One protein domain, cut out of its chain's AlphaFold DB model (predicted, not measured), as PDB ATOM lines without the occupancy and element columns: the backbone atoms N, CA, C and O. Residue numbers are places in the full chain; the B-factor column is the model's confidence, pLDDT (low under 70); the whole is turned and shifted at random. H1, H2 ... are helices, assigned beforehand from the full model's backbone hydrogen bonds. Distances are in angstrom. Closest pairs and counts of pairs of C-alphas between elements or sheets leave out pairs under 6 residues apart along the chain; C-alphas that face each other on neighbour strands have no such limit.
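What this domain is: This is residues 181 to 280 of the 515 residues of an uncharacterized protein of Paracoccus sp. 228 (UniProt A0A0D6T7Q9). One long helix, H5, runs along one side of the domain, and H4 crosses its first half nearly at right angles. H2 packs on the later half of H5, and H3 packs on H1 and H2, on the side away from H5, running beside H4 in the opposite sense with a gap between them. The printed part has 100 residues, with five named helices in the order H1 to H5 and no named strand, and its class is all helix. It is compact, with a radius of gyration of the C-alphas of 13.1 A and spans of 40 by 29 by 20 A.

Where its parts are: H5, residues 254 to 276, is the longest helix at 33.0 A and ends at C-alpha 276 (9.196, 10.933, 41.652). H4, residues 229 to 247, is 26.4 A long and begins at C-alpha 229 (2.384, 9.585, 18.451). H3 holds residues 215 to 224 over 14.1 A, H2 residues 201 to 207 and H1 residues 189 to 196, from C-alpha 189 (0.091, 7.964, 28.114).

How they stand to each other: H5 is the hub, touching three helices. Its residues 256 to 264 touch residues 239 to 244 of H4, about perpendicular at 74 degrees, closest at the C-alphas of Leu 240 and Ala 260, 5.6 A. Its residues 267 to 275 touch H2, closest at the C-alphas of Ala 207 and Val 271, 5.3 A. With residues 272 to 276 it only just touches H1, with 3 pairs of C-alphas within 8 A, the closest being Met 195 and Leu 275 at 6.4 A. H3 touches H1 at a steep tilt of 57 degrees, closest at the C-alphas of Ala 192 and Ile 222, 5.0 A. H3 touches H2, closest at the C-alphas of Glu 205 and Pro 215, 5.3 A. H3 and H4 are close but not clearly touching, at a shallow tilt of 7 degrees, opposite ways; H3 and H5 are apart. The helix packing is mostly crossed, with no touching pair at a shallow tilt. In H1, H2, H3, H4 and H5 every O i to N i+4 pair is within hydrogen-bond range.

The domain as a whole: The C-alphas farthest apart, those of Ala 252 and Ile 280, are 42.8 A apart. The printed part has no cut and no long link. Confidence is under 70 at residue 184 and residues 277 to 280.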
ATOM      1  N   PRO A 181       0.586   4.410  19.077       83.94
ATOM      2  CA  PRO A 181       0.637   4.863  20.462       83.94
ATOM      3  C   PRO A 181       1.837   5.795  20.672       83.94
ATOM      4  O   PRO A 181       2.855   5.643  19.998       83.94
ATOM      5  N   ALA A 182       1.702   6.745  21.598       78.75
ATOM      6  CA  ALA A 182       2.821   7.544  22.092       78.75
ATOM      7  C   ALA A 182       3.751   6.682  22.965       78.75
ATOM      8  O   ALA A 182       3.268   5.790  23.675       78.75
ATOM      9  N   SER A 183       5.057   6.941  22.940       72.56
ATOM     10  CA  SER A 183       6.031   6.113  23.671       72.56
ATOM     11  C   SER A 183       7.304   6.809  24.136       72.56
ATOM     12  O   SER A 183       8.023   6.217  24.939       72.56
ATOM     13  N   ASP A 184       7.595   8.018  23.659       69.62
ATOM     14  CA  ASP A 184       8.977   8.509  23.628       69.62
ATOM     15  C   ASP A 184       9.243   9.693  24.577       69.62
ATOM     16  O   ASP A 184      10.394  10.091  24.741       69.62
ATOM     17  N   SER A 185       8.211  10.261  25.208       86.88
ATOM     18  CA  SER A 185       8.311  11.449  26.067       86.88
ATOM     19  C   SER A 185       7.564  11.313  27.397       86.88
ATOM     20  O   SER A 185       6.731  10.420  27.578       86.88
ATOM     21  N   ILE A 186       7.763  12.299  28.282       87.12
ATOM     22  CA  ILE A 186       7.003  12.482  29.533       87.12
ATOM     23  C   ILE A 186       5.488  12.607  29.321       87.12
ATOM     24  O   ILE A 186       4.706  12.493  30.262       87.12
ATOM     25  N   TYR A 187       5.055  12.856  28.083       92.25
ATOM     26  CA  TYR A 187       3.648  12.994  27.739       92.25
ATOM     27  C   TYR A 187       3.000  11.694  27.278       92.25
ATOM     28  O   TYR A 187       1.768  11.627  27.243       92.25
ATOM     29  N   ALA A 188       3.788  10.677  26.911       88.00
ATOM     30  CA  ALA A 188       3.263   9.386  26.492       88.00
ATOM     31  C   ALA A 188       2.325   8.836  27.566       88.00
ATOM     32  O   ALA A 188       2.659   8.857  28.749       88.00
ATOM     33  N   GLU A 189       1.156   8.322  27.171       87.25
ATOM     34  CA  GLU A 189       0.091   7.964  28.114       87.25
ATOM     35  C   GLU A 189       0.560   7.113  29.296       87.25
ATOM     36  O   GLU A 189       0.143   7.358  30.426       87.25
ATOM     37  N   LYS A 190       1.444   6.143  29.055       84.19
ATOM     38  CA  LYS A 190       1.994   5.299  30.116       84.19
ATOM     39  C   LYS A 190       2.820   6.107  31.128       84.19
ATOM     40  O   LYS A 190       2.595   5.966  32.322       84.19
ATOM     41  N   VAL A 191       3.736   6.947  30.646       82.50
ATOM     42  CA  VAL A 191       4.655   7.747  31.475       82.50
ATOM     43  C   VAL A 191       3.888   8.851  32.204       82.50
ATOM     44  O   VAL A 191       3.947   8.960  33.426       82.50
ATOM     45  N   ALA A 192       3.066   9.600  31.469       88.31
ATOM     46  CA  ALA A 192       2.275  10.693  32.011       88.31
ATOM     47  C   ALA A 192       1.310  10.223  33.112       88.31
ATOM     48  O   ALA A 192       1.177  10.892  34.132       88.31
ATOM     49  N   ARG A 193       0.665   9.055  32.955       87.06
ATOM     50  CA  ARG A 193      -0.214   8.485  33.996       87.06
ATOM     51  C   ARG A 193       0.536   8.141  35.281       87.06
ATOM     52  O   ARG A 193      -0.033   8.331  36.355       87.06
ATOM     53  N   ASP A 194       1.772   7.662  35.181       83.75
ATOM     54  CA  ASP A 194       2.603   7.403  36.358       83.75
ATOM     55  C   ASP A 194       2.943   8.728  37.069       83.75
ATOM     56  O   ASP A 194       2.808   8.832  38.288       83.75
ATOM     57  N   MET A 195       3.256   9.782  36.304       83.12
ATOM     58  CA  MET A 195       3.588  11.119  36.825       83.12
ATOM     59  C   MET A 195       2.384  11.879  37.402       83.12
ATOM     60  O   MET A 195       2.545  12.662  38.335       83.12
ATOM     61  N   GLN A 196       1.168  11.651  36.890       87.44
ATOM     62  CA  GLN A 196      -0.061  12.321  37.349       87.44
ATOM     63  C   GLN A 196      -0.313  12.156  38.849       87.44
ATOM     64  O   GLN A 196      -0.896  13.038  39.478       87.44
ATOM     65  N   ARG A 197       0.098  11.022  39.425       81.38
ATOM     66  CA  ARG A 197      -0.103  10.730  40.846       81.38
ATOM     67  C   ARG A 197       0.661  11.695  41.751       81.38
ATOM     68  O   ARG A 197       0.139  12.073  42.798       81.38
ATOM     69  N   ASP A 198       1.861  12.076  41.330       81.81
ATOM     70  CA  ASP A 198       2.817  12.838  42.132       81.81
ATOM     71  C   ASP A 198       3.035  14.263  41.578       81.81
ATOM     72  O   ASP A 198       3.918  14.999  42.028       81.81
ATOM     73  N   LEU A 199       2.200  14.675  40.615       85.75
ATOM     74  CA  LEU A 199       2.250  15.978  39.963       85.75
ATOM     75  C   LEU A 199       2.072  17.112  40.986       85.75
ATOM     76  O   LEU A 199       1.011  17.278  41.589       85.75
ATOM     77  N   ALA A 200       3.118  17.919  41.161       86.88
ATOM     78  CA  ALA A 200       3.137  19.053  42.077       86.88
ATOM     79  C   ALA A 200       3.584  20.326  41.330       86.88
ATOM     80  O   ALA A 200       4.732  20.371  40.877       86.88
ATOM     81  N   PRO A 201       2.732  21.370  41.225       87.19
ATOM     82  CA  PRO A 201       3.035  22.575  40.447       87.19
ATOM     83  C   PRO A 201       4.361  23.248  40.815       87.19
ATOM     84  O   PRO A 201       5.149  23.544  39.925       87.19
ATOM     85  N   ASP A 202       4.653  23.409  42.110       88.75
ATOM     86  CA  ASP A 202       5.879  24.075  42.576       88.75
ATOM     87  C   ASP A 202       7.154  23.300  42.187       88.75
ATOM     88  O   ASP A 202       8.192  23.889  41.885       88.75
ATOM     89  N   ARG A 203       7.085  21.961  42.176       86.56
ATOM     90  CA  ARG A 203       8.214  21.100  41.782       86.56
ATOM     91  C   ARG A 203       8.409  21.100  40.274       86.56
ATOM     92  O   ARG A 203       9.541  21.160  39.808       86.56
ATOM     93  N   LEU A 204       7.308  21.068  39.527       91.94
ATOM     94  CA  LEU A 204       7.337  21.188  38.078       91.94
ATOM     95  C   LEU A 204       7.900  22.551  37.648       91.94
ATOM     96  O   LEU A 204       8.715  22.618  36.733       91.94
ATOM     97  N   GLU A 205       7.525  23.625  38.347       92.94
ATOM     98  CA  GLU A 205       8.078  24.964  38.135       92.94
ATOM     99  C   GLU A 205       9.589  25.006  38.399       92.94
ATOM    100  O   GLU A 205      10.334  25.514  37.562       92.94
ATOM    101  N   ALA A 206      10.057  24.402  39.496       90.88
ATOM    102  CA  ALA A 206      11.486  24.301  39.793       90.88
ATOM    103  C   ALA A 206      12.256  23.459  38.754       90.88
ATOM    104  O   ALA A 206      13.337  23.852  38.316       90.88
ATOM    105  N   ALA A 207      11.702  22.323  38.315       91.25
ATOM    106  CA  ALA A 207      12.332  21.446  37.321       91.25
ATOM    107  C   ALA A 207      12.483  22.123  35.949       91.25
ATOM    108  O   ALA A 207      13.479  21.923  35.249       91.25
ATOM    109  N   LEU A 208      11.514  22.964  35.587       95.50
ATOM    110  CA  LEU A 208      11.483  23.698  34.324       95.50
ATOM    111  C   LEU A 208      12.158  25.070  34.407       95.50
ATOM    112  O   LEU A 208      12.200  25.790  33.403       95.50
ATOM    113  N   GLU A 209      12.728  25.445  35.553       92.81
ATOM    114  CA  GLU A 209      13.382  26.737  35.716       92.81
ATOM    115  C   GLU A 209      14.498  26.921  34.672       92.81
ATOM    116  O   GLU A 209      15.339  26.049  34.430       92.81
ATOM    117  N   GLY A 210      14.472  28.070  33.993       91.19
ATOM    118  CA  GLY A 210      15.450  28.420  32.965       91.19
ATOM    119  C   GLY A 210      15.295  27.695  31.621       91.19
ATOM    120  O   GLY A 210      15.987  28.084  30.682       91.19
ATOM    121  N   SER A 211      14.380  26.726  31.488       92.19
ATOM    122  CA  SER A 211      14.184  25.940  30.254       92.19
ATOM    123  C   SER A 211      13.580  26.734  29.090       92.19
ATOM    124  O   SER A 211      13.885  26.464  27.934       92.19
ATOM    125  N   GLY A 212      12.739  27.728  29.396       93.31
ATOM    126  CA  GLY A 212      11.897  28.411  28.409       93.31
ATOM    127  C   GLY A 212      10.527  27.757  28.193       93.31
ATOM    128  O   GLY A 212       9.680  28.367  27.550       93.31
ATOM    129  N   ILE A 213      10.290  26.572  28.762       95.12
ATOM    130  CA  ILE A 213       9.017  25.846  28.700       95.12
ATOM    131  C   ILE A 213       8.107  26.306  29.851       95.12
ATOM    132  O   ILE A 213       8.568  26.480  30.979       95.12
ATOM    133  N   ASP A 214       6.813  26.515  29.576       95.06
ATOM    134  CA  ASP A 214       5.825  26.929  30.582       95.06
ATOM    135  C   ASP A 214       5.379  25.731  31.452       95.06
ATOM    136  O   ASP A 214       4.762  24.796  30.926       95.06
ATOM    137  N   PRO A 215       5.606  25.753  32.783       94.81
ATOM    138  CA  PRO A 215       5.194  24.677  33.685       94.81
ATOM    139  C   PRO A 215       3.700  24.370  33.664       94.81
ATOM    140  O   PRO A 215       3.299  23.222  33.846       94.81
ATOM    141  N   ARG A 216       2.857  25.373  33.408       95.25
ATOM    142  CA  ARG A 216       1.400  25.189  33.341       95.25
ATOM    143  C   ARG A 216       1.008  24.390  32.109       95.25
ATOM    144  O   ARG A 216       0.083  23.585  32.174       95.25
ATOM    145  N   GLU A 217       1.721  24.594  31.004       94.62
ATOM    146  CA  GLU A 217       1.482  23.863  29.765       94.62
ATOM    147  C   GLU A 217       1.956  22.409  29.892       94.62
ATOM    148  O   GLU A 217       1.222  21.496  29.515       94.62
ATOM    149  N   VAL A 218       3.118  22.174  30.513       96.31
ATOM    150  CA  VAL A 218       3.614  20.816  30.807       96.31
ATOM    151  C   VAL A 218       2.665  20.074  31.750       96.31
ATOM    152  O   VAL A 218       2.295  18.938  31.460       96.31
ATOM    153  N   SER A 219       2.195  20.728  32.820       95.56
ATOM    154  CA  SER A 219       1.206  20.161  33.752       95.56
ATOM    155  C   SER A 219      -0.061  19.732  33.016       95.56
ATOM    156  O   SER A 219      -0.499  18.591  33.148       95.56
ATOM    157  N   ALA A 220      -0.615  20.617  32.183       95.62
ATOM    158  CA  ALA A 220      -1.825  20.334  31.420       95.62
ATOM    159  C   ALA A 220      -1.628  19.176  30.422       95.62
ATOM    160  O   ALA A 220      -2.521  18.351  30.253       95.62
ATOM    161  N   ARG A 221      -0.463  19.069  29.772       96.19
ATOM    162  CA  ARG A 221      -0.155  17.960  28.850       96.19
ATOM    163  C   ARG A 221       0.024  16.626  29.580       96.19
ATOM    164  O   ARG A 221      -0.491  15.617  29.101       96.19
ATOM    165  N   ILE A 222       0.680  16.618  30.745       94.69
ATOM    166  CA  ILE A 222       0.792  15.427  31.608       94.69
ATOM    167  C   ILE A 222      -0.599  14.974  32.063       94.69
ATOM    168  O   ILE A 222      -0.921  13.790  31.971       94.69
ATOM    169  N   GLU A 223      -1.462  15.895  32.497       94.50
ATOM    170  CA  GLU A 223      -2.847  15.583  32.879       94.50
ATOM    171  C   GLU A 223      -3.672  15.031  31.703       94.50
ATOM    172  O   GLU A 223      -4.434  14.076  31.869       94.50
ATOM    173  N   MET A 224      -3.510  15.598  30.504       93.69
ATOM    174  CA  MET A 224      -4.294  15.217  29.322       93.69
ATOM    175  C   MET A 224      -3.822  13.939  28.635       93.69
ATOM    176  O   MET A 224      -4.644  13.288  27.980       93.69
ATOM    177  N   THR A 225      -2.537  13.616  28.789       93.50
ATOM    178  CA  THR A 225      -1.795  12.517  28.161       93.50
ATOM    179  C   THR A 225      -1.831  12.483  26.629       93.50
ATOM    180  O   THR A 225      -2.851  12.726  25.971       93.50
ATOM    181  N   ALA A 226      -0.702  12.114  26.029       91.25
ATOM    182  CA  ALA A 226      -0.618  11.824  24.608       91.25
ATOM    183  C   ALA A 226      -1.005  10.361  24.369       91.25
ATOM    184  O   ALA A 226      -0.288   9.437  24.748       91.25
ATOM    185  N   THR A 227      -2.157  10.147  23.734       90.31
ATOM    186  CA  THR A 227      -2.642   8.806  23.356       90.31
ATOM    187  C   THR A 227      -2.140   8.365  21.982       90.31
ATOM    188  O   THR A 227      -2.199   7.182  21.650       90.31
ATOM    189  N   THR A 228      -1.656   9.308  21.169       87.62
ATOM    190  CA  THR A 228      -1.151   9.074  19.815       87.62
ATOM    191  C   THR A 228       0.242   9.676  19.654       87.62
ATOM    192  O   THR A 228       0.562  10.708  20.249       87.62
ATOM    193  N   ALA A 229       1.065   9.062  18.803       85.75
ATOM    194  CA  ALA A 229       2.384   9.585  18.451       85.75
ATOM    195  C   ALA A 229       2.297  10.955  17.746       85.75
ATOM    196  O   ALA A 229       3.231  11.750  17.830       85.75
ATOM    197  N   ALA A 230       1.178  11.247  17.067       85.19
ATOM    198  CA  ALA A 230       0.912  12.554  16.458       85.19
ATOM    199  C   ALA A 230       0.816  13.666  17.515       85.19
ATOM    200  O   ALA A 230       1.488  14.693  17.402       85.19
ATOM    201  N   LEU A 231       0.003  13.440  18.553       91.62
ATOM    202  CA  LEU A 231      -0.188  14.379  19.654       91.62
ATOM    203  C   LEU A 231       1.098  14.560  20.469       91.62
ATOM    204  O   LEU A 231       1.475  15.689  20.772       91.62
ATOM    205  N   GLU A 232       1.804  13.462  20.750       88.94
ATOM    206  CA  GLU A 232       3.111  13.491  21.414       88.94
ATOM    207  C   GLU A 232       4.130  14.325  20.628       88.94
ATOM    208  O   GLU A 232       4.717  15.257  21.176       88.94
ATOM    209  N   SER A 233       4.294  14.039  19.332       86.25
ATOM    210  CA  SER A 233       5.253  14.750  18.477       86.25
ATOM    211  C   SER A 233       4.986  16.251  18.464       86.25
ATOM    212  O   SER A 233       5.921  17.043  18.535       86.25
ATOM    213  N   ARG A 234       3.710  16.648  18.427       89.06
ATOM    214  CA  ARG A 234       3.301  18.054  18.450       89.06
ATOM    215  C   ARG A 234       3.692  18.754  19.751       89.06
ATOM    216  O   ARG A 234       4.128  19.900  19.721       89.06
ATOM    217  N   TRP A 235       3.531  18.092  20.893       93.88
ATOM    218  CA  TRP A 235       3.927  18.651  22.187       93.88
ATOM    219  C   TRP A 235       5.447  18.746  22.330       93.88
ATOM    220  O   TRP A 235       5.947  19.800  22.718       93.88
ATOM    221  N   VAL A 236       6.174  17.706  21.914       91.62
ATOM    222  CA  VAL A 236       7.645  17.701  21.887       91.62
ATOM    223  C   VAL A 236       8.191  18.783  20.950       91.62
ATOM    224  O   VAL A 236       9.147  19.469  21.295       91.62
ATOM    225  N   GLU A 237       7.581  18.989  19.781       88.50
ATOM    226  CA  GLU A 237       7.986  20.036  18.834       88.50
ATOM    227  C   GLU A 237       7.870  21.437  19.450       88.50
ATOM    228  O   GLU A 237       8.777  22.257  19.288       88.50
ATOM    229  N   ARG A 238       6.814  21.710  20.226       91.19
ATOM    230  CA  ARG A 238       6.695  22.987  20.951       91.19
ATOM    231  C   ARG A 238       7.778  23.165  22.008       91.19
ATOM    232  O   ARG A 238       8.283  24.275  22.157       91.19
ATOM    233  N   ASP A 239       8.157  22.097  22.699       94.31
ATOM    234  CA  ASP A 239       9.214  22.153  23.713       94.31
ATOM    235  C   ASP A 239      10.587  22.373  23.077       94.31
ATOM    236  O   ASP A 239      11.359  23.205  23.555       94.31
ATOM    237  N   LEU A 240      10.852  21.734  21.933       89.75
ATOM    238  CA  LEU A 240      12.043  21.994  21.122       89.75
ATOM    239  C   LEU A 240      12.117  23.461  20.687       89.75
ATOM    240  O   LEU A 240      13.180  24.070  20.794       89.75
ATOM    241  N   HIS A 241      11.001  24.043  20.241       92.06
ATOM    242  CA  HIS A 241      10.928  25.464  19.894       92.06
ATOM    243  C   HIS A 241      11.168  26.376  21.100       92.06
ATOM    244  O   HIS A 241      11.985  27.290  21.010       92.06
ATOM    245  N   ALA A 242      10.528  26.111  22.239       94.25
ATOM    246  CA  ALA A 242      10.700  26.908  23.453       94.25
ATOM    247  C   ALA A 242      12.153  26.885  23.965       94.25
ATOM    248  O   ALA A 242      12.721  27.928  24.306       94.25
ATOM    249  N   VAL A 243      12.783  25.707  23.959       93.00
ATOM    250  CA  VAL A 243      14.195  25.533  24.325       93.00
ATOM    251  C   VAL A 243      15.114  26.216  23.317       93.00
ATOM    252  O   VAL A 243      16.068  26.888  23.721       93.00
ATOM    253  N   ALA A 244      14.842  26.084  22.019       93.19
ATOM    254  CA  ALA A 244      15.632  26.731  20.980       93.19
ATOM    255  C   ALA A 244      15.566  28.259  21.080       93.19
ATOM    256  O   ALA A 244      16.614  28.905  21.080       93.19
ATOM    257  N   ASP A 245      14.376  28.828  21.267       95.06
ATOM    258  CA  ASP A 245      14.172  30.269  21.441       95.06
ATOM    259  C   ASP A 245      14.905  30.791  22.682       95.06
ATOM    260  O   ASP A 245      15.551  31.843  22.647       95.06
ATOM    261  N   LYS A 246      14.860  30.033  23.784       96.81
ATOM    262  CA  LYS A 246      15.542  30.385  25.033       96.81
ATOM    263  C   LYS A 246      17.066  30.392  24.899       96.81
ATOM    264  O   LYS A 246      17.718  31.239  25.515       96.81
ATOM    265  N   ASN A 247      17.622  29.455  24.134       92.19
ATOM    266  CA  ASN A 247      19.066  29.226  24.030       92.19
ATOM    267  C   ASN A 247      19.694  29.782  22.737       92.19
ATOM    268  O   ASN A 247      20.913  29.745  22.583       92.19
ATOM    269  N   GLY A 248      18.887  30.327  21.823       95.62
ATOM    270  CA  GLY A 248      19.342  30.841  20.532       95.62
ATOM    271  C   GLY A 248      19.772  29.745  19.553       95.62
ATOM    272  O   GLY A 248      20.702  29.960  18.775       95.62
ATOM    273  N   TYR A 249      19.143  28.568  19.604       93.25
ATOM    274  CA  TYR A 249      19.428  27.467  18.681       93.25
ATOM    275  C   TYR A 249      18.660  27.633  17.365       93.25
ATOM    276  O   TYR A 249      17.473  27.944  17.363       93.25
ATOM    277  N   ASP A 250      19.329  27.385  16.236       91.81
ATOM    278  CA  ASP A 250      18.681  27.363  14.922       91.81
ATOM    279  C   ASP A 250      18.227  25.940  14.571       91.81
ATOM    280  O   ASP A 250      19.027  25.110  14.125       91.81
ATOM    281  N   LEU A 251      16.931  25.668  14.749       78.38
ATOM    282  CA  LEU A 251      16.311  24.370  14.451       78.38
ATOM    283  C   LEU A 251      16.347  23.993  12.960       78.38
ATOM    284  O   LEU A 251      16.140  22.826  12.630       78.38
ATOM    285  N   ALA A 252      16.626  24.938  12.053       84.00
ATOM    286  CA  ALA A 252      16.827  24.630  10.636       84.00
ATOM    287  C   ALA A 252      18.183  23.948  10.370       84.00
ATOM    288  O   ALA A 252      18.390  23.378   9.296       84.00
ATOM    289  N   THR A 253      19.105  23.993  11.335       81.44
ATOM    290  CA  THR A 253      20.407  23.324  11.265       81.44
ATOM    291  C   THR A 253      20.388  22.010  12.038       81.44
ATOM    292  O   THR A 253      19.762  21.905  13.091       81.44
ATOM    293  N   SER A 254      21.125  21.008  11.552       76.88
ATOM    294  CA  SER A 254      21.262  19.730  12.262       76.88
ATOM    295  C   SER A 254      21.853  19.911  13.664       76.88
ATOM    296  O   SER A 254      21.363  19.299  14.603       76.88
ATOM    297  N   GLU A 255      22.842  20.799  13.813       82.44
ATOM    298  CA  GLU A 255      23.495  21.083  15.098       82.44
ATOM    299  C   GLU A 255      22.553  21.775  16.096       82.44
ATOM    300  O   GLU A 255      22.497  21.395  17.262       82.44
ATOM    301  N   GLY A 256      21.802  22.793  15.659       78.19
ATOM    302  CA  GLY A 256      20.851  23.487  16.529       78.19
ATOM    303  C   GLY A 256      19.690  22.588  16.952       78.19
ATOM    304  O   GLY A 256      19.263  22.634  18.103       78.19
ATOM    305  N   LEU A 257      19.224  21.723  16.050       75.38
ATOM    306  CA  LEU A 257      18.193  20.735  16.339       75.38
ATOM    307  C   LEU A 257      18.670  19.647  17.316       75.38
ATOM    308  O   LEU A 257      17.916  19.273  18.210       75.38
ATOM    309  N   GLU A 258      19.897  19.145  17.164       75.00
ATOM    310  CA  GLU A 258      20.505  18.177  18.092       75.00
ATOM    311  C   GLU A 258      20.653  18.783  19.493       75.00
ATOM    312  O   GLU A 258      20.122  18.234  20.454       75.00
ATOM    313  N   LYS A 259      21.204  20.000  19.598       82.06
ATOM    314  CA  LYS A 259      21.307  20.732  20.874       82.06
ATOM    315  C   LYS A 259      19.958  20.973  21.549       82.06
ATOM    316  O   LYS A 259      19.860  20.893  22.772       82.06
ATOM    317  N   ALA A 260      18.924  21.302  20.774       82.69
ATOM    318  CA  ALA A 260      17.580  21.476  21.311       82.69
ATOM    319  C   ALA A 260      17.013  20.154  21.848       82.69
ATOM    320  O   ALA A 260      16.404  20.154  22.915       82.69
ATOM    321  N   ARG A 261      17.240  19.036  21.145       77.44
ATOM    322  CA  ARG A 261      16.813  17.698  21.587       77.44
ATOM    323  C   ARG A 261      17.514  17.258  22.859       77.44
ATOM    324  O   ARG A 261      16.821  16.817  23.769       77.44
ATOM    325  N   ASP A 262      18.829  17.429  22.936       78.62
ATOM    326  CA  ASP A 262      19.607  17.079  24.127       78.62
ATOM    327  C   ASP A 262      19.099  17.861  25.346       78.62
ATOM    328  O   ASP A 262      18.758  17.272  26.367       78.62
ATOM    329  N   HIS A 263      18.908  19.178  25.208       87.31
ATOM    330  CA  HIS A 263      18.347  19.995  26.288       87.31
ATOM    331  C   HIS A 263      16.913  19.604  26.670       87.31
ATOM    332  O   HIS A 263      16.589  19.610  27.856       87.31
ATOM    333  N   VAL A 264      16.035  19.302  25.704       86.62
ATOM    334  CA  VAL A 264      14.673  18.825  26.008       86.62
ATOM    335  C   VAL A 264      14.727  17.491  26.755       86.62
ATOM    336  O   VAL A 264      13.989  17.327  27.723       86.62
ATOM    337  N   SER A 265      15.625  16.582  26.369       83.94
ATOM    338  CA  SER A 265      15.846  15.320  27.083       83.94
ATOM    339  C   SER A 265      16.290  15.564  28.528       83.94
ATOM    340  O   SER A 265      15.661  15.049  29.446       83.94
ATOM    341  N   ASP A 266      17.285  16.429  28.746       83.62
ATOM    342  CA  ASP A 266      17.759  16.787  30.093       83.62
ATOM    343  C   ASP A 266      16.654  17.440  30.945       83.62
ATOM    344  O   ASP A 266      16.615  17.313  32.171       83.62
ATOM    345  N   ILE A 267      15.753  18.202  30.318       89.62
ATOM    346  CA  ILE A 267      14.591  18.785  30.994       89.62
ATOM    347  C   ILE A 267      13.601  17.693  31.397       89.62
ATOM    348  O   ILE A 267      13.109  17.722  32.523       89.62
ATOM    349  N   TYR A 268      13.302  16.753  30.504       90.56
ATOM    350  CA  TYR A 268      12.390  15.648  30.787       90.56
ATOM    351  C   TYR A 268      12.901  14.779  31.934       90.56
ATOM    352  O   TYR A 268      12.135  14.538  32.865       90.56
ATOM    353  N   ASP A 269      14.193  14.450  31.946       85.25
ATOM    354  CA  ASP A 269      14.825  13.729  33.055       85.25
ATOM    355  C   ASP A 269      14.647  14.490  34.386       85.25
ATOM    356  O   ASP A 269      14.203  13.922  35.384       85.25
ATOM    357  N   ARG A 270      14.872  15.815  34.399       87.44
ATOM    358  CA  ARG A 270      14.644  16.648  35.599       87.44
ATOM    359  C   ARG A 270      13.186  16.680  36.053       87.44
ATOM    360  O   ARG A 270      12.929  16.758  37.254       87.44
ATOM    361  N   VAL A 271      12.233  16.691  35.121       88.75
ATOM    362  CA  VAL A 271      10.798  16.681  35.441       88.75
ATOM    363  C   VAL A 271      10.394  15.328  36.028       88.75
ATOM    364  O   VAL A 271       9.686  15.297  37.035       88.75
ATOM    365  N   GLU A 272      10.861  14.225  35.444       85.06
ATOM    366  CA  GLU A 272      10.639  12.878  35.978       85.06
ATOM    367  C   GLU A 272      11.228  12.736  37.390       85.06
ATOM    368  O   GLU A 272      10.517  12.311  38.306       85.06
ATOM    369  N   ASP A 273      12.467  13.185  37.603       82.06
ATOM    370  CA  ASP A 273      13.128  13.174  38.913       82.06
ATOM    371  C   ASP A 273      12.357  13.992  39.958       82.06
ATOM    372  O   ASP A 273      12.092  13.519  41.068       82.06
ATOM    373  N   ALA A 274      11.950  15.216  39.607       84.50
ATOM    374  CA  ALA A 274      11.246  16.110  40.521       84.50
ATOM    375  C   ALA A 274       9.876  15.562  40.947       84.50
ATOM    376  O   ALA A 274       9.449  15.769  42.087       84.50
ATOM    377  N   LEU A 275       9.173  14.871  40.048       78.62
ATOM    378  CA  LEU A 275       7.849  14.322  40.337       78.62
ATOM    379  C   LEU A 275       7.912  12.957  41.034       78.62
ATOM    380  O   LEU A 275       6.989  12.614  41.759       78.62
ATOM    381  N   ARG A 276       9.022  12.221  40.953       70.31
ATOM    382  CA  ARG A 276       9.196  10.933  41.652       70.31
ATOM    383  C   ARG A 276       9.378  11.059  43.180       70.31
ATOM    384  O   ARG A 276       9.183  10.078  43.911       70.31
ATOM    385  N   ASP A 277       9.671  12.266  43.680       51.28
ATOM    386  CA  ASP A 277      10.022  12.639  45.070       51.28
ATOM    387  C   ASP A 277       8.854  12.570  46.098       51.28
ATOM    388  O   ASP A 277       8.806  13.308  47.084       51.28
ATOM    389  N   GLN A 278       7.833  11.735  45.872       48.09
ATOM    390  CA  GLN A 278       6.862  11.322  46.908       48.09
ATOM    391  C   GLN A 278       6.826   9.813  47.152       48.09
ATOM    392  O   GLN A 278       6.197   9.358  48.108       48.09
ATOM    393  N   SER A 279       7.544   9.022  46.359       42.47
ATOM    394  CA  SER A 279       7.586   7.585  46.599       42.47
ATOM    395  C   SER A 279       8.470   7.199  47.786       42.47
ATOM    396  O   SER A 279       8.353   6.063  48.253       42.47
ATOM    397  N   ILE A 280       9.321   8.094  48.321       42.03
ATOM    398  CA  ILE A 280      10.231   7.666  49.379       42.03
ATOM    399  C   ILE A 280      10.661   8.726  50.398       42.03
ATOM    400  O   ILE A 280      11.468   9.609  50.137       42.03
TER     401      ILE A 280